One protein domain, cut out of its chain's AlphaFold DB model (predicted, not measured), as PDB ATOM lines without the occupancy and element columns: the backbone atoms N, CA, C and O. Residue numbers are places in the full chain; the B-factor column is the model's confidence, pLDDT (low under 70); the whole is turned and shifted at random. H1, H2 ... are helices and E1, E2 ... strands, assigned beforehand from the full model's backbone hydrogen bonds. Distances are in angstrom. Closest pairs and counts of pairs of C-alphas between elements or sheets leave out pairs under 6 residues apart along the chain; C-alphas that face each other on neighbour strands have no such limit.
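AT A GLANCE: This is residues 779 to 928 of the 1263 residues of an uncharacterized protein of Vibrio sp. vnigr-6D03 (UniProt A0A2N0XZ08). Two curled, strongly twisted sheets, E5-E3-E7-E8 and E1-E2-E6-E4, are partly face to face in a loose sandwich, with their edge strands E1 and E8 close together along one side. The short helix H1 lies at one end, near E2. The printed part has 150 residues, under half of them in named elements, with eight named strands and one named helix in the order E1 E2 E3 E4 E5 H1 E6 E7 E8; both sheets are antiparallel and the class is mostly strand. It is compact, with a radius of gyration of the C-alphas of 15.5 A, and spans 43 by 39 by 31 A.

HOW THE PARTS SIT: In one sheet, E5, residues 874 to 876, and E8, residues 916 to 926, are edge strands; E3, residues 844 to 853, and E7, residues 897 to 905, are inner strands. Within hydrogen-bond range are N 845 and O 875 of E3 and E5, 2.8 A, N 848 and O 902 of E3 and E7, 2.9 A, and N 901 and O 921 of the hairpin E7 and E8, 2.9 A. In the other sheet, E1, residues 779 to 786, and E4, residues 862 to 864, are edge strands; E2, residues 810 to 817, and E6, residues 887 to 893, are inner strands. Within range are N 782 and O 813 of the hairpin E1 and E2, 2.8 A, N 812 and O 889, 2.8 A, and N 863 and O 892, 2.9 A. The closest C-alphas of E1 and E8, Ala 780 and Asp 919, are 5.5 A apart. H1, residues 880 to 885, is on the sheet E1 E2 E6 E4 at a height of 5.0 A, over none of its strands; every O i to N i+4 pair in it is within range.

IN THESE COORDINATES: E1 begins at C-alpha 779 (-16.698, -30.056, 35.526), and E8, 29.3 A long, ends at C-alpha 926 (-36.392, -42.674, 30.136). E3 measures 27.9 A and E7 26.4 A.

THE WHOLE: The C-alphas farthest apart, Ser 798 and Thr 839, are 47.2 A apart. The printed part has no cut; the links E1 to E2 and E2 to E3 are long. Residues 838 to 842, 865 to 872, 906 to 907 and 909 to 914 have pLDDT under 70.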
ATOM      1  N   LEU A 779     -16.595 -28.773  36.232       93.62
ATOM      2  CA  LEU A 779     -16.698 -30.056  35.526       93.62
ATOM      3  C   LEU A 779     -18.003 -30.118  34.721       93.62
ATOM      4  O   LEU A 779     -19.038 -30.512  35.246       93.62
ATOM      5  N   ALA A 780     -17.970 -29.707  33.454       95.31
ATOM      6  CA  ALA A 780     -19.163 -29.616  32.612       95.31
ATOM      7  C   ALA A 780     -19.630 -30.989  32.098       95.31
ATOM      8  O   ALA A 780     -18.812 -31.789  31.633       95.31
ATOM      9  N   LEU A 781     -20.947 -31.227  32.119       95.56
ATOM     10  CA  LEU A 781     -21.593 -32.407  31.535       95.56
ATOM     11  C   LEU A 781     -22.022 -32.120  30.087       95.56
ATOM     12  O   LEU A 781     -22.912 -31.312  29.828       95.56
ATOM     13  N   CYS A 782     -21.396 -32.801  29.133       94.44
ATOM     14  CA  CYS A 782     -21.504 -32.541  27.700       94.44
ATOM     15  C   CYS A 782     -21.810 -33.808  26.896       94.44
ATOM     16  O   CYS A 782     -21.751 -34.917  27.419       94.44
ATOM     17  N   ASP A 783     -22.136 -33.646  25.609       93.75
ATOM     18  CA  ASP A 783     -22.316 -34.734  24.633       93.75
ATOM     19  C   ASP A 783     -23.167 -35.914  25.142       93.75
ATOM     20  O   ASP A 783     -22.818 -37.081  24.954       93.75
ATOM     21  N   ILE A 784     -24.288 -35.611  25.805       95.38
ATOM     22  CA  ILE A 784     -25.193 -36.624  26.355       95.38
ATOM     23  C   ILE A 784     -25.833 -37.395  25.194       95.38
ATOM     24  O   ILE A 784     -26.590 -36.838  24.389       95.38
ATOM     25  N   SER A 785     -25.492 -38.676  25.078       94.75
ATOM     26  CA  SER A 785     -25.725 -39.462  23.868       94.75
ATOM     27  C   SER A 785     -26.288 -40.848  24.166       94.75
ATOM     28  O   SER A 785     -26.021 -41.432  25.210       94.75
ATOM     29  N   VAL A 786     -27.060 -41.384  23.224       93.44
ATOM     30  CA  VAL A 786     -27.539 -42.775  23.221       93.44
ATOM     31  C   VAL A 786     -27.168 -43.350  21.866       93.44
ATOM     32  O   VAL A 786     -27.425 -42.701  20.848       93.44
ATOM     33  N   GLN A 787     -26.547 -44.531  21.839       88.00
ATOM     34  CA  GLN A 787     -26.052 -45.150  20.600       88.00
ATOM     35  C   GLN A 787     -25.176 -44.178  19.775       88.00
ATOM     36  O   GLN A 787     -25.363 -44.012  18.568       88.00
ATOM     37  N   ASN A 788     -24.249 -43.481  20.445       85.62
ATOM     38  CA  ASN A 788     -23.330 -42.488  19.864       85.62
ATOM     39  C   ASN A 788     -24.006 -41.292  19.165       85.62
ATOM     40  O   ASN A 788     -23.370 -40.584  18.385       85.62
ATOM     41  N   THR A 789     -25.291 -41.049  19.432       90.94
ATOM     42  CA  THR A 789     -26.036 -39.912  18.883       90.94
ATOM     43  C   THR A 789     -26.433 -38.973  20.013       90.94
ATOM     44  O   THR A 789     -27.157 -39.375  20.926       90.94
ATOM     45  N   VAL A 790     -25.977 -37.718  19.957       92.25
ATOM     46  CA  VAL A 790     -26.380 -36.682  20.921       92.25
ATOM     47  C   VAL A 790     -27.873 -36.405  20.752       92.25
ATOM     48  O   VAL A 790     -28.340 -36.123  19.646       92.25
ATOM     49  N   LYS A 791     -28.630 -36.507  21.845       90.31
ATOM     50  CA  LYS A 791     -30.091 -36.348  21.851       90.31
ATOM     51  C   LYS A 791     -30.519 -35.301  22.869       90.31
ATOM     52  O   LYS A 791     -29.838 -35.065  23.860       90.31
ATOM     53  N   ALA A 792     -31.690 -34.707  22.647       91.56
ATOM     54  CA  ALA A 792     -32.341 -33.915  23.682       91.56
ATOM     55  C   ALA A 792     -32.662 -34.816  24.885       91.56
ATOM     56  O   ALA A 792     -33.243 -35.888  24.723       91.56
ATOM     57  N   HIS A 793     -32.274 -34.370  26.075       93.56
ATOM     58  CA  HIS A 793     -32.291 -35.175  27.299       93.56
ATOM     59  C   HIS A 793     -33.024 -34.471  28.454       93.56
ATOM     60  O   HIS A 793     -32.867 -34.842  29.609       93.56
ATOM     61  N   ASN A 794     -33.835 -33.452  28.171       92.94
ATOM     62  CA  ASN A 794     -34.554 -32.672  29.184       92.94
ATOM     63  C   ASN A 794     -36.026 -33.095  29.371       92.94
ATOM     64  O   ASN A 794     -36.817 -32.331  29.927       92.94
ATOM     65  N   GLY A 795     -36.424 -34.269  28.873       95.31
ATOM     66  CA  GLY A 795     -37.773 -34.797  29.065       95.31
ATOM     67  C   GLY A 795     -38.011 -35.299  30.489       95.31
ATOM     68  O   GLY A 795     -37.101 -35.784  31.155       95.31
ATOM     69  N   THR A 796     -39.259 -35.221  30.945       96.12
ATOM     70  CA  THR A 796     -39.708 -35.595  32.295       96.12
ATOM     71  C   THR A 796     -40.949 -36.483  32.229       96.12
ATOM     72  O   THR A 796     -41.573 -36.613  31.172       96.12
ATOM     73  N   SER A 797     -41.384 -37.032  33.366       95.25
ATOM     74  CA  SER A 797     -42.654 -37.765  33.491       95.25
ATOM     75  C   SER A 797     -43.909 -36.920  33.197       95.25
ATOM     76  O   SER A 797     -45.006 -37.471  33.141       95.25
ATOM     77  N   SER A 798     -43.782 -35.601  32.999       95.44
ATOM     78  CA  SER A 798     -44.885 -34.692  32.658       95.44
ATOM     79  C   SER A 798     -44.862 -34.183  31.210       95.44
ATOM     80  O   SER A 798     -45.886 -33.696  30.730       95.44
ATOM     81  N   GLY A 799     -43.740 -34.302  30.490       92.56
ATOM     82  CA  GLY A 799     -43.640 -33.874  29.093       92.56
ATOM     83  C   GLY A 799     -42.219 -33.912  28.525       92.56
ATOM     84  O   GLY A 799     -41.302 -34.465  29.122       92.56
ATOM     85  N   GLY A 800     -42.027 -33.327  27.341       91.94
ATOM     86  CA  GLY A 800     -40.720 -33.253  26.675       91.94
ATOM     87  C   GLY A 800     -40.318 -34.524  25.908       91.94
ATOM     88  O   GLY A 800     -41.102 -35.478  25.840       91.94
ATOM     89  N   PRO A 801     -39.125 -34.531  25.291       92.75
ATOM     90  CA  PRO A 801     -38.686 -35.608  24.408       92.75
ATOM     91  C   PRO A 801     -38.266 -36.878  25.166       92.75
ATOM     92  O   PRO A 801     -37.818 -36.825  26.313       92.75
ATOM     93  N   ALA A 802     -38.386 -38.031  24.511       94.31
ATOM     94  CA  ALA A 802     -37.740 -39.264  24.942       94.31
ATOM     95  C   ALA A 802     -36.233 -39.217  24.695       94.31
ATOM     96  O   ALA A 802     -35.774 -38.724  23.664       94.31
ATOM     97  N   PHE A 803     -35.493 -39.800  25.630       95.75
ATOM     98  CA  PHE A 803     -34.042 -39.885  25.579       95.75
ATOM     99  C   PHE A 803     -33.571 -41.312  25.274       95.75
ATOM    100  O   PHE A 803     -33.054 -41.562  24.181       95.75
ATOM    101  N   ALA A 804     -33.818 -42.247  26.196       95.44
ATOM    102  CA  ALA A 804     -33.384 -43.645  26.126       95.44
ATOM    103  C   ALA A 804     -34.455 -44.592  26.687       95.44
ATOM    104  O   ALA A 804     -35.344 -44.162  27.429       95.44
ATOM    105  N   ARG A 805     -34.369 -45.886  26.375       95.94
ATOM    106  CA  ARG A 805     -35.149 -46.905  27.090       95.94
ATOM    107  C   ARG A 805     -34.560 -47.155  28.485       95.94
ATOM    108  O   ARG A 805     -33.357 -47.031  28.680       95.94
ATOM    109  N   ALA A 806     -35.387 -47.514  29.463       96.38
ATOM    110  CA  ALA A 806     -34.926 -47.851  30.809       96.38
ATOM    111  C   ALA A 806     -34.006 -49.076  30.758       96.38
ATOM    112  O   ALA A 806     -34.413 -50.139  30.296       96.38
ATOM    113  N   GLY A 807     -32.773 -48.923  31.224       92.69
ATOM    114  CA  GLY A 807     -31.746 -49.952  31.127       92.69
ATOM    115  C   GLY A 807     -30.839 -49.866  29.904       92.69
ATOM    116  O   GLY A 807     -29.799 -50.516  29.889       92.69
ATOM    117  N   GLU A 808     -31.193 -49.050  28.906       92.25
ATOM    118  CA  GLU A 808     -30.342 -48.803  27.743       92.25
ATOM    119  C   GLU A 808     -29.162 -47.904  28.124       92.25
ATOM    120  O   GLU A 808     -29.316 -46.903  28.833       92.25
ATOM    121  N   THR A 809     -27.985 -48.262  27.624       92.00
ATOM    122  CA  THR A 809     -26.748 -47.527  27.866       92.00
ATOM    123  C   THR A 809     -26.776 -46.169  27.175       92.00
ATOM    124  O   THR A 809     -27.033 -46.045  25.973       92.00
ATOM    125  N   PHE A 810     -26.451 -45.137  27.941       93.94
ATOM    126  CA  PHE A 810     -26.214 -43.785  27.469       93.94
ATOM    127  C   PHE A 810     -24.835 -43.312  27.927       93.94
ATOM    128  O   PHE A 810     -24.263 -43.829  28.885       93.94
ATOM    129  N   THR A 811     -24.288 -42.322  27.234       94.50
ATOM    130  CA  THR A 811     -22.979 -41.754  27.544       94.50
ATOM    131  C   THR A 811     -23.089 -40.284  27.900       94.50
ATOM    132  O   THR A 811     -23.897 -39.565  27.310       94.50
ATOM    133  N   VAL A 812     -22.224 -39.809  28.788       94.25
ATOM    134  CA  VAL A 812     -22.052 -38.388  29.105       94.25
ATOM    135  C   VAL A 812     -20.566 -38.055  29.076       94.25
ATOM    136  O   VAL A 812     -19.760 -38.798  29.625       94.25
ATOM    137  N   ARG A 813     -20.175 -36.955  28.435       94.38
ATOM    138  CA  ARG A 813     -18.790 -36.480  28.425       94.38
ATOM    139  C   ARG A 813     -18.563 -35.472  29.546       94.38
ATOM    140  O   ARG A 813     -19.211 -34.433  29.567       94.38
ATOM    141  N   ILE A 814     -17.608 -35.733  30.428       95.31
ATOM    142  CA  ILE A 814     -17.222 -34.839  31.523       95.31
ATOM    143  C   ILE A 814     -16.002 -34.026  31.086       95.31
ATOM    144  O   ILE A 814     -14.972 -34.611  30.746       95.31
ATOM    145  N   LYS A 815     -16.096 -32.690  31.084       95.50
ATOM    146  CA  LYS A 815     -15.006 -31.790  30.663       95.50
ATOM    147  C   LYS A 815     -14.578 -30.840  31.793       95.50
ATOM    148  O   LYS A 815     -15.428 -30.094  32.277       95.50
ATOM    149  N   PRO A 816     -13.284 -30.778  32.159       95.12
ATOM    150  CA  PRO A 816     -12.767 -29.765  33.074       95.12
ATOM    151  C   PRO A 816     -12.534 -28.465  32.299       95.12
ATOM    152  O   PRO A 816     -11.597 -28.362  31.511       95.12
ATOM    153  N   ILE A 817     -13.436 -27.497  32.439       96.06
ATOM    154  CA  ILE A 817     -13.464 -26.286  31.604       96.06
ATOM    155  C   ILE A 817     -12.838 -25.074  32.299       96.06
ATOM    156  O   ILE A 817     -12.853 -24.963  33.524       96.06
ATOM    157  N   ILE A 818     -12.327 -24.136  31.499       95.25
ATOM    158  CA  ILE A 818     -11.864 -22.828  31.975       95.25
ATOM    159  C   ILE A 818     -13.031 -21.863  32.213       95.25
ATOM    160  O   ILE A 818     -14.098 -21.960  31.592       95.25
ATOM    161  N   TYR A 819     -12.781 -20.858  33.046       94.38
ATOM    162  CA  TYR A 819     -13.677 -19.735  33.262       94.38
ATOM    163  C   TYR A 819     -13.719 -18.862  32.007       94.38
ATOM    164  O   TYR A 819     -12.710 -18.300  31.582       94.38
ATOM    165  N   ASN A 820     -14.901 -18.728  31.406       92.75
ATOM    166  CA  ASN A 820     -15.126 -17.825  30.281       92.75
ATOM    167  C   ASN A 820     -16.593 -17.373  30.217       92.75
ATOM    168  O   ASN A 820     -17.469 -18.119  29.780       92.75
ATOM    169  N   ILE A 821     -16.860 -16.124  30.604       87.56
ATOM    170  CA  ILE A 821     -18.212 -15.534  30.582       87.56
ATOM    171  C   ILE A 821     -18.690 -15.112  29.189       87.56
ATOM    172  O   ILE A 821     -19.875 -14.834  29.018       87.56
ATOM    173  N   SER A 822     -17.799 -15.050  28.194       91.50
ATOM    174  CA  SER A 822     -18.180 -14.726  26.812       91.50
ATOM    175  C   SER A 822     -18.808 -15.914  26.073       91.50
ATOM    176  O   SER A 822     -19.472 -15.715  25.059       91.50
ATOM    177  N   GLU A 823     -18.652 -17.133  26.606       93.31
ATOM    178  CA  GLU A 823     -19.242 -18.359  26.070       93.31
ATOM    179  C   GLU A 823     -20.349 -18.881  27.004       93.31
ATOM    180  O   GLU A 823     -20.107 -19.361  28.122       93.31
ATOM    181  N   SER A 824     -21.586 -18.762  26.516       88.25
ATOM    182  CA  SER A 824     -22.807 -19.168  27.220       88.25
ATOM    183  C   SER A 824     -22.992 -20.686  27.275       88.25
ATOM    184  O   SER A 824     -23.513 -21.197  28.266       88.25
ATOM    185  N   ASN A 825     -22.536 -21.412  26.248       90.25
ATOM    186  CA  ASN A 825     -22.555 -22.867  26.231       90.25
ATOM    187  C   ASN A 825     -21.264 -23.403  26.854       90.25
ATOM    188  O   ASN A 825     -20.209 -23.423  26.224       90.25
ATOM    189  N   GLN A 826     -21.360 -23.885  28.090       91.75
ATOM    190  CA  GLN A 826     -20.216 -24.386  28.854       91.75
ATOM    191  C   GLN A 826     -19.448 -25.499  28.121       91.75
ATOM    192  O   GLN A 826     -18.225 -25.548  28.214       91.75
ATOM    193  N   CYS A 827     -20.119 -26.310  27.299       92.00
ATOM    194  CA  CYS A 827     -19.475 -27.376  26.532       92.00
ATOM    195  C   CYS A 827     -18.522 -26.887  25.432       92.00
ATOM    196  O   CYS A 827     -17.613 -27.629  25.043       92.00
ATOM    197  N   ASN A 828     -18.675 -25.639  24.979       93.62
ATOM    198  CA  ASN A 828     -17.797 -25.001  23.994       93.62
ATOM    199  C   ASN A 828     -16.558 -24.347  24.622       93.62
ATOM    200  O   ASN A 828     -15.649 -23.938  23.899       93.62
ATOM    201  N   ARG A 829     -16.506 -24.221  25.953       94.75
ATOM    202  CA  ARG A 829     -15.352 -23.634  26.638       94.75
ATOM    203  C   ARG A 829     -14.129 -24.541  26.485       94.75
ATOM    204  O   ARG A 829     -14.250 -25.770  26.412       94.75
ATOM    205  N   ALA A 830     -12.953 -23.917  26.421       95.25
ATOM    206  CA  ALA A 830     -11.687 -24.638  26.417       95.25
ATOM    207  C   ALA A 830     -11.515 -25.410  27.732       95.25
ATOM    208  O   ALA A 830     -12.062 -25.028  28.768       95.25
ATOM    209  N   THR A 831     -10.784 -26.512  27.666       95.75
ATOM    210  CA  THR A 831     -10.495 -27.367  28.817       95.75
ATOM    211  C   THR A 831      -9.177 -26.983  29.477       95.75
ATOM    212  O   THR A 831      -8.418 -26.200  28.912       95.75
ATOM    213  N   THR A 832      -8.900 -27.566  30.638       94.75
ATOM    214  CA  THR A 832      -7.610 -27.506  31.343       94.75
ATOM    215  C   THR A 832      -6.835 -28.821  31.134       94.75
ATOM    216  O   THR A 832      -7.107 -29.792  31.848       94.75
ATOM    217  N   PRO A 833      -5.925 -28.925  30.145       93.75
ATOM    218  CA  PRO A 833      -5.196 -30.160  29.847       93.75
ATOM    219  C   PRO A 833      -4.339 -30.696  30.997       93.75
ATOM    220  O   PRO A 833      -4.113 -31.897  31.052       93.75
ATOM    221  N   ASN A 834      -3.899 -29.856  31.930       91.06
ATOM    222  CA  ASN A 834      -3.145 -30.276  33.111       91.06
ATOM    223  C   ASN A 834      -4.037 -30.737  34.280       91.06
ATOM    224  O   ASN A 834      -3.533 -31.083  35.345       91.06
ATOM    225  N   PHE A 835      -5.362 -30.801  34.099       91.00
ATOM    226  CA  PHE A 835      -6.271 -31.426  35.065       91.00
ATOM    227  C   PHE A 835      -6.270 -32.952  34.915       91.00
ATOM    228  O   PHE A 835      -7.221 -33.542  34.406       91.00
ATOM    229  N   TYR A 836      -5.186 -33.592  35.336       85.50
ATOM    230  CA  TYR A 836      -5.097 -35.045  35.433       85.50
ATOM    231  C   TYR A 836      -4.329 -35.458  36.693       85.50
ATOM    232  O   TYR A 836      -3.537 -34.692  37.235       85.50
ATOM    233  N   SER A 837      -4.643 -36.648  37.192       72.81
ATOM    234  CA  SER A 837      -4.089 -37.227  38.398       72.81
ATOM    235  C   SER A 837      -2.622 -37.548  38.188       72.81
ATOM    236  O   SER A 837      -2.245 -38.194  37.210       72.81
ATOM    237  N   THR A 838      -1.823 -37.139  39.158       62.22
ATOM    238  CA  THR A 838      -0.432 -37.543  39.336       62.22
ATOM    239  C   THR A 838      -0.284 -38.069  40.759       62.22
ATOM    240  O   THR A 838      -1.153 -37.847  41.600       62.22
ATOM    241  N   THR A 839       0.797 -38.774  41.064       46.78
ATOM    242  CA  THR A 839       1.067 -39.236  42.431       46.78
ATOM    243  C   THR A 839       0.954 -38.088  43.439       46.78
ATOM    244  O   THR A 839       1.625 -37.069  43.289       46.78
ATOM    245  N   GLY A 840       0.091 -38.248  44.448       45.47
ATOM    246  CA  GLY A 840      -0.155 -37.229  45.472       45.47
ATOM    247  C   GLY A 840      -1.078 -36.074  45.059       45.47
ATOM    248  O   GLY A 840      -1.181 -35.130  45.827       45.47
ATOM    249  N   HIS A 841      -1.737 -36.133  43.891       57.69
ATOM    250  CA  HIS A 841      -2.725 -35.135  43.451       57.69
ATOM    251  C   HIS A 841      -3.852 -35.771  42.627       57.69
ATOM    252  O   HIS A 841      -3.617 -36.346  41.560       57.69
ATOM    253  N   PHE A 842      -5.099 -35.658  43.085       67.19
ATOM    254  CA  PHE A 842      -6.231 -36.370  42.484       67.19
ATOM    255  C   PHE A 842      -7.094 -35.459  41.595       67.19
ATOM    256  O   PHE A 842      -7.863 -34.628  42.079       67.19
ATOM    257  N   ALA A 843      -7.045 -35.661  40.274       81.44
ATOM    258  CA  ALA A 843      -7.959 -35.024  39.325       81.44
ATOM    259  C   ALA A 843      -9.076 -36.001  38.938       81.44
ATOM    260  O   ALA A 843      -8.961 -36.802  38.006       81.44
ATOM    261  N   LEU A 844     -10.179 -35.932  39.677       83.25
ATOM    262  CA  LEU A 844     -11.334 -36.805  39.484       83.25
ATOM    263  C   LEU A 844     -12.624 -36.024  39.234       83.25
ATOM    264  O   LEU A 844     -12.730 -34.838  39.548       83.25
ATOM    265  N   ALA A 845     -13.615 -36.713  38.688       87.44
ATOM    266  CA  ALA A 845     -15.002 -36.289  38.648       87.44
ATOM    267  C   ALA A 845     -15.871 -37.372  39.282       87.44
ATOM    268  O   ALA A 845     -15.830 -38.528  38.869       87.44
ATOM    269  N   GLU A 846     -16.676 -36.999  40.262       87.75
ATOM    270  CA  GLU A 846     -17.664 -37.873  40.880       87.75
ATOM    271  C   GLU A 846     -19.032 -37.613  40.248       87.75
ATOM    272  O   GLU A 846     -19.492 -36.466  40.211       87.75
ATOM    273  N   LEU A 847     -19.678 -38.663  39.731       89.38
ATOM    274  CA  LEU A 847     -21.030 -38.577  39.183       89.38
ATOM    275  C   LEU A 847     -22.073 -39.047  40.196       89.38
ATOM    276  O   LEU A 847     -22.317 -40.240  40.387       89.38
ATOM    277  N   ASN A 848     -22.776 -38.086  40.776       88.94
ATOM    278  CA  ASN A 848     -23.903 -38.334  41.662       88.94
ATOM    279  C   ASN A 848     -25.227 -38.151  40.924       88.94
ATOM    280  O   ASN A 848     -25.321 -37.362  39.986       88.94
ATOM    281  N   TYR A 849     -26.276 -38.856  41.350       92.25
ATOM    282  CA  TYR A 849     -27.599 -38.676  40.761       92.25
ATOM    283  C   TYR A 849     -28.709 -38.634  41.805       92.25
ATOM    284  O   TYR A 849     -28.634 -39.238  42.872       92.25
ATOM    285  N   THR A 850     -29.768 -37.908  41.465       94.50
ATOM    286  CA  THR A 850     -31.021 -37.886  42.221       94.50
ATOM    287  C   THR A 850     -32.194 -38.044  41.268       94.50
ATOM    288  O   THR A 850     -32.126 -37.643  40.103       94.50
ATOM    289  N   LEU A 851     -33.293 -38.619  41.752       95.94
ATOM    290  CA  LEU A 851     -34.528 -38.656  40.981       95.94
ATOM    291  C   LEU A 851     -35.031 -37.227  40.743       95.94
ATOM    292  O   LEU A 851     -35.245 -36.476  41.692       95.94
ATOM    293  N   HIS A 852     -35.263 -36.870  39.480       96.88
ATOM    294  CA  HIS A 852     -35.855 -35.583  39.116       96.88
ATOM    295  C   HIS A 852     -37.367 -35.704  38.887       96.88
ATOM    296  O   HIS A 852     -38.146 -34.925  39.436       96.88
ATOM    297  N   SER A 853     -37.806 -36.690  38.099       96.00
ATOM    298  CA  SER A 853     -39.231 -36.937  37.858       96.00
ATOM    299  C   SER A 853     -39.512 -38.430  37.650       96.00
ATOM    300  O   SER A 853     -38.688 -39.097  37.020       96.00
ATOM    301  N   PRO A 854     -40.651 -38.962  38.129       95.94
ATOM    302  CA  PRO A 854     -41.699 -38.285  38.903       95.94
ATOM    303  C   PRO A 854     -41.265 -37.963  40.345       95.94
ATOM    304  O   PRO A 854     -40.509 -38.704  40.965       95.94
ATOM    305  N   THR A 855     -41.753 -36.853  40.905       93.62
ATOM    306  CA  THR A 855     -41.472 -36.489  42.303       93.62
ATOM    307  C   THR A 855     -42.060 -37.530  43.258       93.62
ATOM    308  O   THR A 855     -43.237 -37.866  43.153       93.62
ATOM    309  N   GLY A 856     -41.255 -38.022  44.204       89.50
ATOM    310  CA  GLY A 856     -41.670 -39.061  45.157       89.50
ATOM    311  C   GLY A 856     -41.711 -40.483  44.583       89.50
ATOM    312  O   GLY A 856     -42.187 -41.384  45.268       89.50
ATOM    313  N   GLY A 857     -41.234 -40.683  43.347       92.56
ATOM    314  CA  GLY A 857     -41.041 -42.008  42.761       92.56
ATOM    315  C   GLY A 857     -39.819 -42.748  43.319       92.56
ATOM    316  O   GLY A 857     -39.104 -42.252  44.189       92.56
ATOM    317  N   SER A 858     -39.567 -43.940  42.786       93.12
ATOM    318  CA  SER A 858     -38.348 -44.705  43.045       93.12
ATOM    319  C   SER A 858     -37.149 -44.058  42.354       93.12
ATOM    320  O   SER A 858     -37.238 -43.686  41.182       93.12
ATOM    321  N   SER A 859     -36.014 -43.960  43.046       90.94
ATOM    322  CA  SER A 859     -34.768 -43.461  42.449       90.94
ATOM    323  C   SER A 859     -34.173 -44.411  41.410       90.94
ATOM    324  O   SER A 859     -33.346 -43.980  40.611       90.94
ATOM    325  N   GLY A 860     -34.587 -45.682  41.400       90.50
ATOM    326  CA  GLY A 860     -33.916 -46.723  40.624       90.50
ATOM    327  C   GLY A 860     -32.448 -46.881  41.029       90.50
ATOM    328  O   GLY A 860     -32.026 -46.436  42.095       90.50
ATOM    329  N   THR A 861     -31.681 -47.502  40.144       89.69
ATOM    330  CA  THR A 861     -30.239 -47.710  40.236       89.69
ATOM    331  C   THR A 861     -29.614 -47.238  38.933       89.69
ATOM    332  O   THR A 861     -29.973 -47.717  37.855       89.69
ATOM    333  N   LEU A 862     -28.706 -46.268  39.030       88.88
ATOM    334  CA  LEU A 862     -27.811 -45.877  37.947       88.88
ATOM    335  C   LEU A 862     -26.542 -46.727  38.056       88.88
ATOM    336  O   LEU A 862     -25.888 -46.706  39.098       88.88
ATOM    337  N   THR A 863     -26.207 -47.463  37.004       84.38
ATOM    338  CA  THR A 863     -25.038 -48.346  36.962       84.38
ATOM    339  C   THR A 863     -24.067 -47.863  35.890       84.38
ATOM    340  O   THR A 863     -24.473 -47.450  34.806       84.38
ATOM    341  N   GLN A 864     -22.773 -47.891  36.203       80.56
ATOM    342  CA  GLN A 864     -21.692 -47.574  35.273       80.56
ATOM    343  C   GLN A 864     -21.280 -48.821  34.481       80.56
ATOM    344  O   GLN A 864     -21.130 -49.908  35.040       80.56
ATOM    345  N   GLU A 865     -21.025 -48.669  33.183       68.25
ATOM    346  CA  GLU A 865     -20.456 -49.742  32.372       68.25
ATOM    347  C   GLU A 865     -18.922 -49.718  32.389       68.25
ATOM    348  O   GLU A 865     -18.304 -48.707  32.067       68.25
ATOM    349  N   GLY A 866     -18.309 -50.864  32.712       55.97
ATOM    350  CA  GLY A 866     -16.868 -51.098  32.537       55.97
ATOM    351  C   GLY A 866     -16.026 -51.113  33.813       55.97
ATOM    352  O   GLY A 866     -14.826 -51.327  33.710       55.97
ATOM    353  N   ASN A 867     -16.621 -50.951  35.001       41.88
ATOM    354  CA  ASN A 867     -15.893 -51.020  36.270       41.88
ATOM    355  C   ASN A 867     -16.690 -51.819  37.316       41.88
ATOM    356  O   ASN A 867     -17.770 -51.402  37.721       41.88
ATOM    357  N   SER A 868     -16.170 -52.972  37.747       35.69
ATOM    358  CA  SER A 868     -16.810 -53.835  38.759       35.69
ATOM    359  C   SER A 868     -16.347 -53.554  40.198       35.69
ATOM    360  O   SER A 868     -16.727 -54.301  41.094       35.69
ATOM    361  N   TYR A 869     -15.543 -52.506  40.446       31.89
ATOM    362  CA  TYR A 869     -14.797 -52.386  41.712       31.89
ATOM    363  C   TYR A 869     -14.669 -50.993  42.356       31.89
ATOM    364  O   TYR A 869     -13.894 -50.851  43.296       31.89
ATOM    365  N   THR A 870     -15.440 -49.973  41.967       35.09
ATOM    366  CA  THR A 870     -15.431 -48.690  42.706       35.09
ATOM    367  C   THR A 870     -16.800 -48.371  43.302       35.09
ATOM    368  O   THR A 870     -17.759 -48.205  42.545       35.09
ATOM    369  N   PRO A 871     -16.921 -48.208  44.631       38.47
ATOM    370  CA  PRO A 871     -18.012 -47.424  45.193       38.47
ATOM    371  C   PRO A 871     -17.926 -45.998  44.608       38.47
ATOM    372  O   PRO A 871     -16.834 -45.440  44.551       38.47
ATOM    373  N   ASN A 872     -19.058 -45.406  44.206       54.59
ATOM    374  CA  ASN A 872     -19.259 -43.951  44.006       54.59
ATOM    375  C   ASN A 872     -19.073 -43.311  42.602       54.59
ATOM    376  O   ASN A 872     -18.935 -42.096  42.539       54.59
ATOM    377  N   ASN A 873     -19.140 -44.036  41.472       72.19
ATOM    378  CA  ASN A 873     -19.158 -43.424  40.114       72.19
ATOM    379  C   ASN A 873     -18.043 -42.374  39.870       72.19
ATOM    380  O   ASN A 873     -18.302 -41.256  39.407       72.19
ATOM    381  N   ILE A 874     -16.804 -42.717  40.220       80.19
ATOM    382  CA  ILE A 874     -15.648 -41.819  40.141       80.19
ATOM    383  C   ILE A 874     -14.927 -42.017  38.801       80.19
ATOM    384  O   ILE A 874     -14.632 -43.141  38.394       80.19
ATOM    385  N   TYR A 875     -14.613 -40.912  38.127       83.50
ATOM    386  CA  TYR A 875     -13.895 -40.867  36.858       83.50
ATOM    387  C   TYR A 875     -12.590 -40.098  37.025       83.50
ATOM    388  O   TYR A 875     -12.600 -38.889  37.247       83.50
ATOM    389  N   ASN A 876     -11.467 -40.796  36.885       85.25
ATOM    390  CA  ASN A 876     -10.143 -40.197  37.012       85.25
ATOM    391  C   ASN A 876      -9.653 -39.695  35.657       85.25
ATOM    392  O   ASN A 876      -9.619 -40.439  34.674       85.25
ATOM    393  N   PHE A 877      -9.219 -38.444  35.616       85.94
ATOM    394  CA  PHE A 877      -8.449 -37.934  34.495       85.94
ATOM    395  C   PHE A 877      -7.022 -38.423  34.690       85.94
ATOM    396  O   PHE A 877      -6.360 -37.963  35.597       85.94
ATOM    397  N   THR A 878      -6.541 -39.381  33.903       82.94
ATOM    398  CA  THR A 878      -5.193 -39.960  34.108       82.94
ATOM    399  C   THR A 878      -4.147 -39.421  33.141       82.94
ATOM    400  O   THR A 878      -2.963 -39.688  33.295       82.94
ATOM    401  N   THR A 879      -4.566 -38.667  32.123       84.00
ATOM    402  CA  THR A 879      -3.665 -38.123  31.103       84.00
ATOM    403  C   THR A 879      -4.112 -36.744  30.644       84.00
ATOM    404  O   THR A 879      -5.306 -36.424  30.653       84.00
ATOM    405  N   THR A 880      -3.164 -35.972  30.113       85.56
ATOM    406  CA  THR A 880      -3.431 -34.702  29.426       85.56
ATOM    407  C   THR A 880      -4.459 -34.852  28.307       85.56
ATOM    408  O   THR A 880      -5.313 -33.986  28.118       85.56
ATOM    409  N   SER A 881      -4.420 -35.969  27.569       88.06
ATOM    410  CA  SER A 881      -5.375 -36.225  26.487       88.06
ATOM    411  C   SER A 881      -6.801 -36.360  27.015       88.06
ATOM    412  O   SER A 881      -7.711 -35.788  26.422       88.06
ATOM    413  N   LEU A 882      -7.003 -37.084  28.122       88.69
ATOM    414  CA  LEU A 882      -8.324 -37.242  28.737       88.69
ATOM    415  C   LEU A 882      -8.846 -35.921  29.304       88.69
ATOM    416  O   LEU A 882     -10.026 -35.617  29.146       88.69
ATOM    417  N   ALA A 883      -7.980 -35.114  29.917       91.44
ATOM    418  CA  ALA A 883      -8.336 -33.785  30.406       91.44
ATOM    419  C   ALA A 883      -8.723 -32.838  29.257       91.44
ATOM    420  O   ALA A 883      -9.714 -32.112  29.345       91.44
ATOM    421  N   ALA A 884      -7.992 -32.900  28.139       91.81
ATOM    422  CA  ALA A 884      -8.262 -32.101  26.950       91.81
ATOM    423  C   ALA A 884      -9.548 -32.525  26.213       91.81
ATOM    424  O   ALA A 884     -10.329 -31.678  25.777       91.81
ATOM    425  N   SER A 885      -9.792 -33.831  26.059       91.31
ATOM    426  CA  SER A 885     -10.969 -34.343  25.342       91.31
ATOM    427  C   SER A 885     -12.213 -34.503  26.217       91.31
ATOM    428  O   SER A 885     -13.314 -34.668  25.689       91.31
ATOM    429  N   GLY A 886     -12.053 -34.514  27.538       92.25
ATOM    430  CA  GLY A 886     -13.053 -34.993  28.484       92.25
ATOM    431  C   GLY A 886     -13.167 -36.521  28.521       92.25
ATOM    432  O   GLY A 886     -12.839 -37.210  27.547       92.25
ATOM    433  N   ILE A 887     -13.679 -37.040  29.636       91.75
ATOM    434  CA  ILE A 887     -13.936 -38.471  29.854       91.75
ATOM    435  C   ILE A 887     -15.346 -38.809  29.385       91.75
ATOM    436  O   ILE A 887     -16.284 -38.084  29.702       91.75
ATOM    437  N   VAL A 888     -15.512 -39.917  28.664       91.69
ATOM    438  CA  VAL A 888     -16.836 -40.443  28.308       91.69
ATOM    439  C   VAL A 888     -17.268 -41.453  29.368       91.69
ATOM    440  O   VAL A 888     -16.695 -42.532  29.479       91.69
ATOM    441  N   ALA A 889     -18.280 -41.083  30.142       90.56
ATOM    442  CA  ALA A 889     -18.934 -41.910  31.142       90.56
ATOM    443  C   ALA A 889     -20.092 -42.687  30.509       90.56
ATOM    444  O   ALA A 889     -21.048 -42.067  30.046       90.56
ATOM    445  N   SER A 890     -20.025 -44.021  30.503       90.19
ATOM    446  CA  SER A 890     -21.099 -44.905  30.024       90.19
ATOM    447  C   SER A 890     -21.921 -45.425  31.198       90.19
ATOM    448  O   SER A 890     -21.367 -45.986  32.143       90.19
ATOM    449  N   MET A 891     -23.237 -45.233  31.154       90.62
ATOM    450  CA  MET A 891     -24.147 -45.558  32.253       90.62
ATOM    451  C   MET A 891     -25.476 -46.098  31.732       90.62
ATOM    452  O   MET A 891     -25.889 -45.780  30.620       90.62
ATOM    453  N   ASN A 892     -26.195 -46.851  32.556       91.62
ATOM    454  CA  ASN A 892     -27.593 -47.193  32.327       91.62
ATOM    455  C   ASN A 892     -28.413 -47.018  33.612       91.62
ATOM    456  O   ASN A 892     -27.893 -47.101  34.723       91.62
ATOM    457  N   TRP A 893     -29.706 -46.734  33.469       93.56
ATOM    458  CA  TRP A 893     -30.605 -46.497  34.600       93.56
ATOM    459  C   TRP A 893     -31.814 -47.421  34.513       93.56
ATOM    460  O   TRP A 893     -32.518 -47.413  33.505       93.56
ATOM    461  N   ASN A 894     -32.061 -48.220  35.550       93.25
ATOM    462  CA  ASN A 894     -33.054 -49.303  35.524       93.25
ATOM    463  C   ASN A 894     -34.504 -48.863  35.824       93.25
ATOM    464  O   ASN A 894     -35.346 -49.697  36.161       93.25
ATOM    465  N   GLU A 895     -34.817 -47.575  35.695       96.00
ATOM    466  CA  GLU A 895     -36.135 -47.009  35.993       96.00
ATOM    467  C   GLU A 895     -36.544 -45.975  34.923       96.00
ATOM    468  O   GLU A 895     -35.760 -45.629  34.038       96.00
ATOM    469  N   VAL A 896     -37.804 -45.528  34.937       97.00
ATOM    470  CA  VAL A 896     -38.342 -44.558  33.970       97.00
ATOM    471  C   VAL A 896     -38.566 -43.178  34.589       97.00
ATOM    472  O   VAL A 896     -38.797 -43.031  35.789       97.00
ATOM    473  N   GLY A 897     -38.550 -42.148  33.741       96.88
ATOM    474  CA  GLY A 897     -38.702 -40.749  34.139       96.88
ATOM    475  C   GLY A 897     -37.458 -39.945  33.794       96.88
ATOM    476  O   GLY A 897     -36.979 -40.008  32.665       96.88
ATOM    477  N   SER A 898     -36.937 -39.169  34.737       97.44
ATOM    478  CA  SER A 898     -35.698 -38.413  34.548       97.44
ATOM    479  C   SER A 898     -34.904 -38.314  35.841       97.44
ATOM    480  O   SER A 898     -35.499 -38.185  36.915       97.44
ATOM    481  N   ILE A 899     -33.585 -38.231  35.725       96.81
ATOM    482  CA  ILE A 899     -32.655 -38.005  36.837       96.81
ATOM    483  C   ILE A 899     -31.969 -36.647  36.699       96.81
ATOM    484  O   ILE A 899     -31.830 -36.133  35.593       96.81
ATOM    485  N   ASN A 900     -31.529 -36.070  37.811       96.50
ATOM    486  CA  ASN A 900     -30.518 -35.020  37.811       96.50
ATOM    487  C   ASN A 900     -29.169 -35.689  38.036       96.50
ATOM    488  O   ASN A 900     -28.949 -36.243  39.112       96.50
ATOM    489  N   LEU A 901     -28.308 -35.657  37.024       95.12
ATOM    490  CA  LEU A 901     -26.928 -36.114  37.103       95.12
ATOM    491  C   LEU A 901     -26.044 -34.919  37.448       95.12
ATOM    492  O   LEU A 901     -26.138 -33.889  36.785       95.12
ATOM    493  N   THR A 902     -25.191 -35.059  38.454       93.62
ATOM    494  CA  THR A 902     -24.295 -34.010  38.937       93.62
ATOM    495  C   THR A 902     -22.853 -34.488  38.846       93.62
ATOM    496  O   THR A 902     -22.532 -35.523  39.423       93.62
ATOM    497  N   ALA A 903     -21.994 -33.730  38.163       92.62
ATOM    498  CA  ALA A 903     -20.544 -33.883  38.241       92.62
ATOM    499  C   ALA A 903     -19.987 -32.966  39.328       92.62
ATOM    500  O   ALA A 903     -20.196 -31.753  39.283       92.62
ATOM    501  N   SER A 904     -19.270 -33.536  40.291       87.44
ATOM    502  CA  SER A 904     -18.625 -32.805  41.382       87.44
ATOM    503  C   SER A 904     -17.179 -33.246  41.589       87.44
ATOM    504  O   SER A 904     -16.768 -34.320  41.156       87.44
ATOM    505  N   ASN A 905     -16.407 -32.410  42.277       83.19
ATOM    506  CA  ASN A 905     -15.115 -32.769  42.843       83.19
ATOM    507  C   ASN A 905     -14.981 -32.042  44.189       83.19
ATOM    508  O   ASN A 905     -15.017 -30.811  44.227       83.19
ATOM    509  N   SER A 906     -14.867 -32.802  45.278       62.41
ATOM    510  CA  SER A 906     -14.724 -32.257  46.632       62.41
ATOM    511  C   SER A 906     -13.271 -32.111  47.096       62.41
ATOM    512  O   SER A 906     -13.043 -31.444  48.099       62.41
ATOM    513  N   ASN A 907     -12.307 -32.725  46.398       60.88
ATOM    514  CA  ASN A 907     -10.982 -33.064  46.944       60.88
ATOM    515  C   ASN A 907      -9.821 -32.649  46.018       60.88
ATOM    516  O   ASN A 907      -8.809 -33.338  45.950       60.88
ATOM    517  N   TYR A 908      -9.967 -31.563  45.253       70.25
ATOM    518  CA  TYR A 908      -8.857 -31.012  44.470       70.25
ATOM    519  C   TYR A 908      -8.011 -30.072  45.343       70.25
ATOM    520  O   TYR A 908      -8.513 -29.025  45.760       70.25
ATOM    521  N   ASP A 909      -6.739 -30.422  45.570       59.16
ATOM    522  CA  ASP A 909      -5.827 -29.784  46.546       59.16
ATOM    523  C   ASP A 909      -5.640 -28.262  46.371       59.16
ATOM    524  O   ASP A 909      -5.302 -27.546  47.313       59.16
ATOM    525  N   TYR A 910      -5.931 -27.730  45.183       65.81
ATOM    526  CA  TYR A 910      -5.697 -26.326  44.811       65.81
ATOM    527  C   TYR A 910      -6.932 -25.416  44.920       65.81
ATOM    528  O   TYR A 910      -6.978 -24.333  44.335       65.81
ATOM    529  N   GLY A 911      -7.961 -25.839  45.660       48.97
ATOM    530  CA  GLY A 911      -9.188 -25.073  45.894       48.97
ATOM    531  C   GLY A 911      -9.227 -24.356  47.247       48.97
ATOM    532  O   GLY A 911      -8.607 -24.773  48.222       48.97
ATOM    533  N   GLU A 912      -9.985 -23.261  47.333       50.06
ATOM    534  CA  GLU A 912     -10.565 -22.827  48.612       50.06
ATOM    535  C   GLU A 912     -11.546 -23.900  49.125       50.06
ATOM    536  O   GLU A 912     -11.864 -24.837  48.394       50.06
ATOM    537  N   ALA A 913     -12.077 -23.753  50.345       47.22
ATOM    538  CA  ALA A 913     -12.960 -24.719  51.025       47.22
ATOM    539  C   ALA A 913     -14.209 -25.209  50.234       47.22
ATOM    540  O   ALA A 913     -14.988 -26.003  50.756       47.22
ATOM    541  N   THR A 914     -14.438 -24.731  49.006       48.28
ATOM    542  CA  THR A 914     -15.575 -25.044  48.128       48.28
ATOM    543  C   THR A 914     -15.247 -25.908  46.894       48.28
ATOM    544  O   THR A 914     -16.179 -26.234  46.165       48.28
ATOM    545  N   GLY A 915     -13.985 -26.279  46.624       70.94
ATOM    546  CA  GLY A 915     -13.623 -27.203  45.524       70.94
ATOM    547  C   GLY A 915     -13.807 -26.657  44.091       70.94
ATOM    548  O   GLY A 915     -13.755 -25.443  43.871       70.94
ATOM    549  N   ILE A 916     -13.977 -27.557  43.105       87.25
ATOM    550  CA  ILE A 916     -14.333 -27.224  41.706       87.25
ATOM    551  C   ILE A 916     -15.854 -27.121  41.594       87.25
ATOM    552  O   ILE A 916     -16.569 -27.984  42.109       87.25
ATOM    553  N   ASP A 917     -16.358 -26.109  40.886       87.81
ATOM    554  CA  ASP A 917     -17.798 -25.909  40.755       87.81
ATOM    555  C   ASP A 917     -18.445 -27.122  40.069       87.81
ATOM    556  O   ASP A 917     -17.977 -27.615  39.035       87.81
ATOM    557  N   SER A 918     -19.550 -27.594  40.644       88.38
ATOM    558  CA  SER A 918     -20.302 -28.711  40.091       88.38
ATOM    559  C   SER A 918     -21.157 -28.294  38.895       88.38
ATOM    560  O   SER A 918     -21.530 -27.125  38.717       88.38
ATOM    561  N   ASP A 919     -21.490 -29.276  38.063       93.00
ATOM    562  CA  ASP A 919     -22.483 -29.126  37.007       93.00
ATOM    563  C   ASP A 919     -23.592 -30.155  37.168       93.00
ATOM    564  O   ASP A 919     -23.328 -31.294  37.544       93.00
ATOM    565  N   THR A 920     -24.830 -29.760  36.871       94.12
ATOM    566  CA  THR A 920     -25.997 -30.638  36.987       94.12
ATOM    567  C   THR A 920     -26.794 -30.609  35.694       94.12
ATOM    568  O   THR A 920     -27.275 -29.557  35.273       94.12
ATOM    569  N   ALA A 921     -26.997 -31.781  35.100       93.81
ATOM    570  CA  ALA A 921     -27.825 -31.976  33.921       93.81
ATOM    571  C   ALA A 921     -29.027 -32.865  34.253       93.81
ATOM    572  O   ALA A 921     -28.889 -33.957  34.805       93.81
ATOM    573  N   THR A 922     -30.227 -32.426  33.873       95.62
ATOM    574  CA  THR A 922     -31.398 -33.310  33.856       95.62
ATOM    575  C   THR A 922     -31.289 -34.245  32.656       95.62
ATOM    576  O   THR A 922     -31.095 -33.774  31.536       95.62
ATOM    577  N   ILE A 923     -31.423 -35.552  32.887       95.88
ATOM    578  CA  ILE A 923     -31.335 -36.603  31.871       95.88
ATOM    579  C   ILE A 923     -32.638 -37.406  31.866       95.88
ATOM    580  O   ILE A 923     -33.003 -38.047  32.852       95.88
ATOM    581  N   GLY A 924     -33.355 -37.343  30.748       94.69
ATOM    582  CA  GLY A 924     -34.631 -38.003  30.501       94.69
ATOM    583  C   GLY A 924     -35.291 -37.517  29.198       94.69
ATOM    584  O   GLY A 924     -34.795 -36.647  28.499       94.69
ATOM    585  N   ARG A 925     -36.435 -38.040  28.785       95.31
ATOM    586  CA  ARG A 925     -37.228 -39.021  29.510       95.31
ATOM    587  C   ARG A 925     -36.778 -40.444  29.181       95.31
ATOM    588  O   ARG A 925     -36.776 -40.829  28.011       95.31
ATOM    589  N   PHE A 926     -36.477 -41.222  30.216       97.31
ATOM    590  CA  PHE A 926     -36.392 -42.674  30.136       97.31
ATOM    591  C   PHE A 926     -37.798 -43.270  30.084       97.31
ATOM    592  O   PHE A 926     -38.665 -42.877  30.868       97.31
ATOM    593  N   TYR A 927     -38.032 -44.190  29.156       95.94
ATOM    594  CA  TYR A 927     -39.318 -44.867  28.949       95.94
ATOM    595  C   TYR A 927     -39.128 -46.392  28.960       95.94
ATOM    596  O   TYR A 927     -37.996 -46.847  28.805       95.94
ATOM    597  N   PRO A 928     -40.180 -47.200  29.184       97.12
ATOM    598  CA  PRO A 928     -40.011 -48.638  29.379       97.12
ATOM    599  C   PRO A 928     -39.269 -49.316  28.220       97.12
ATOM    600  O   PRO A 928     -39.511 -49.009  27.048       97.12
TER     601      PRO A 928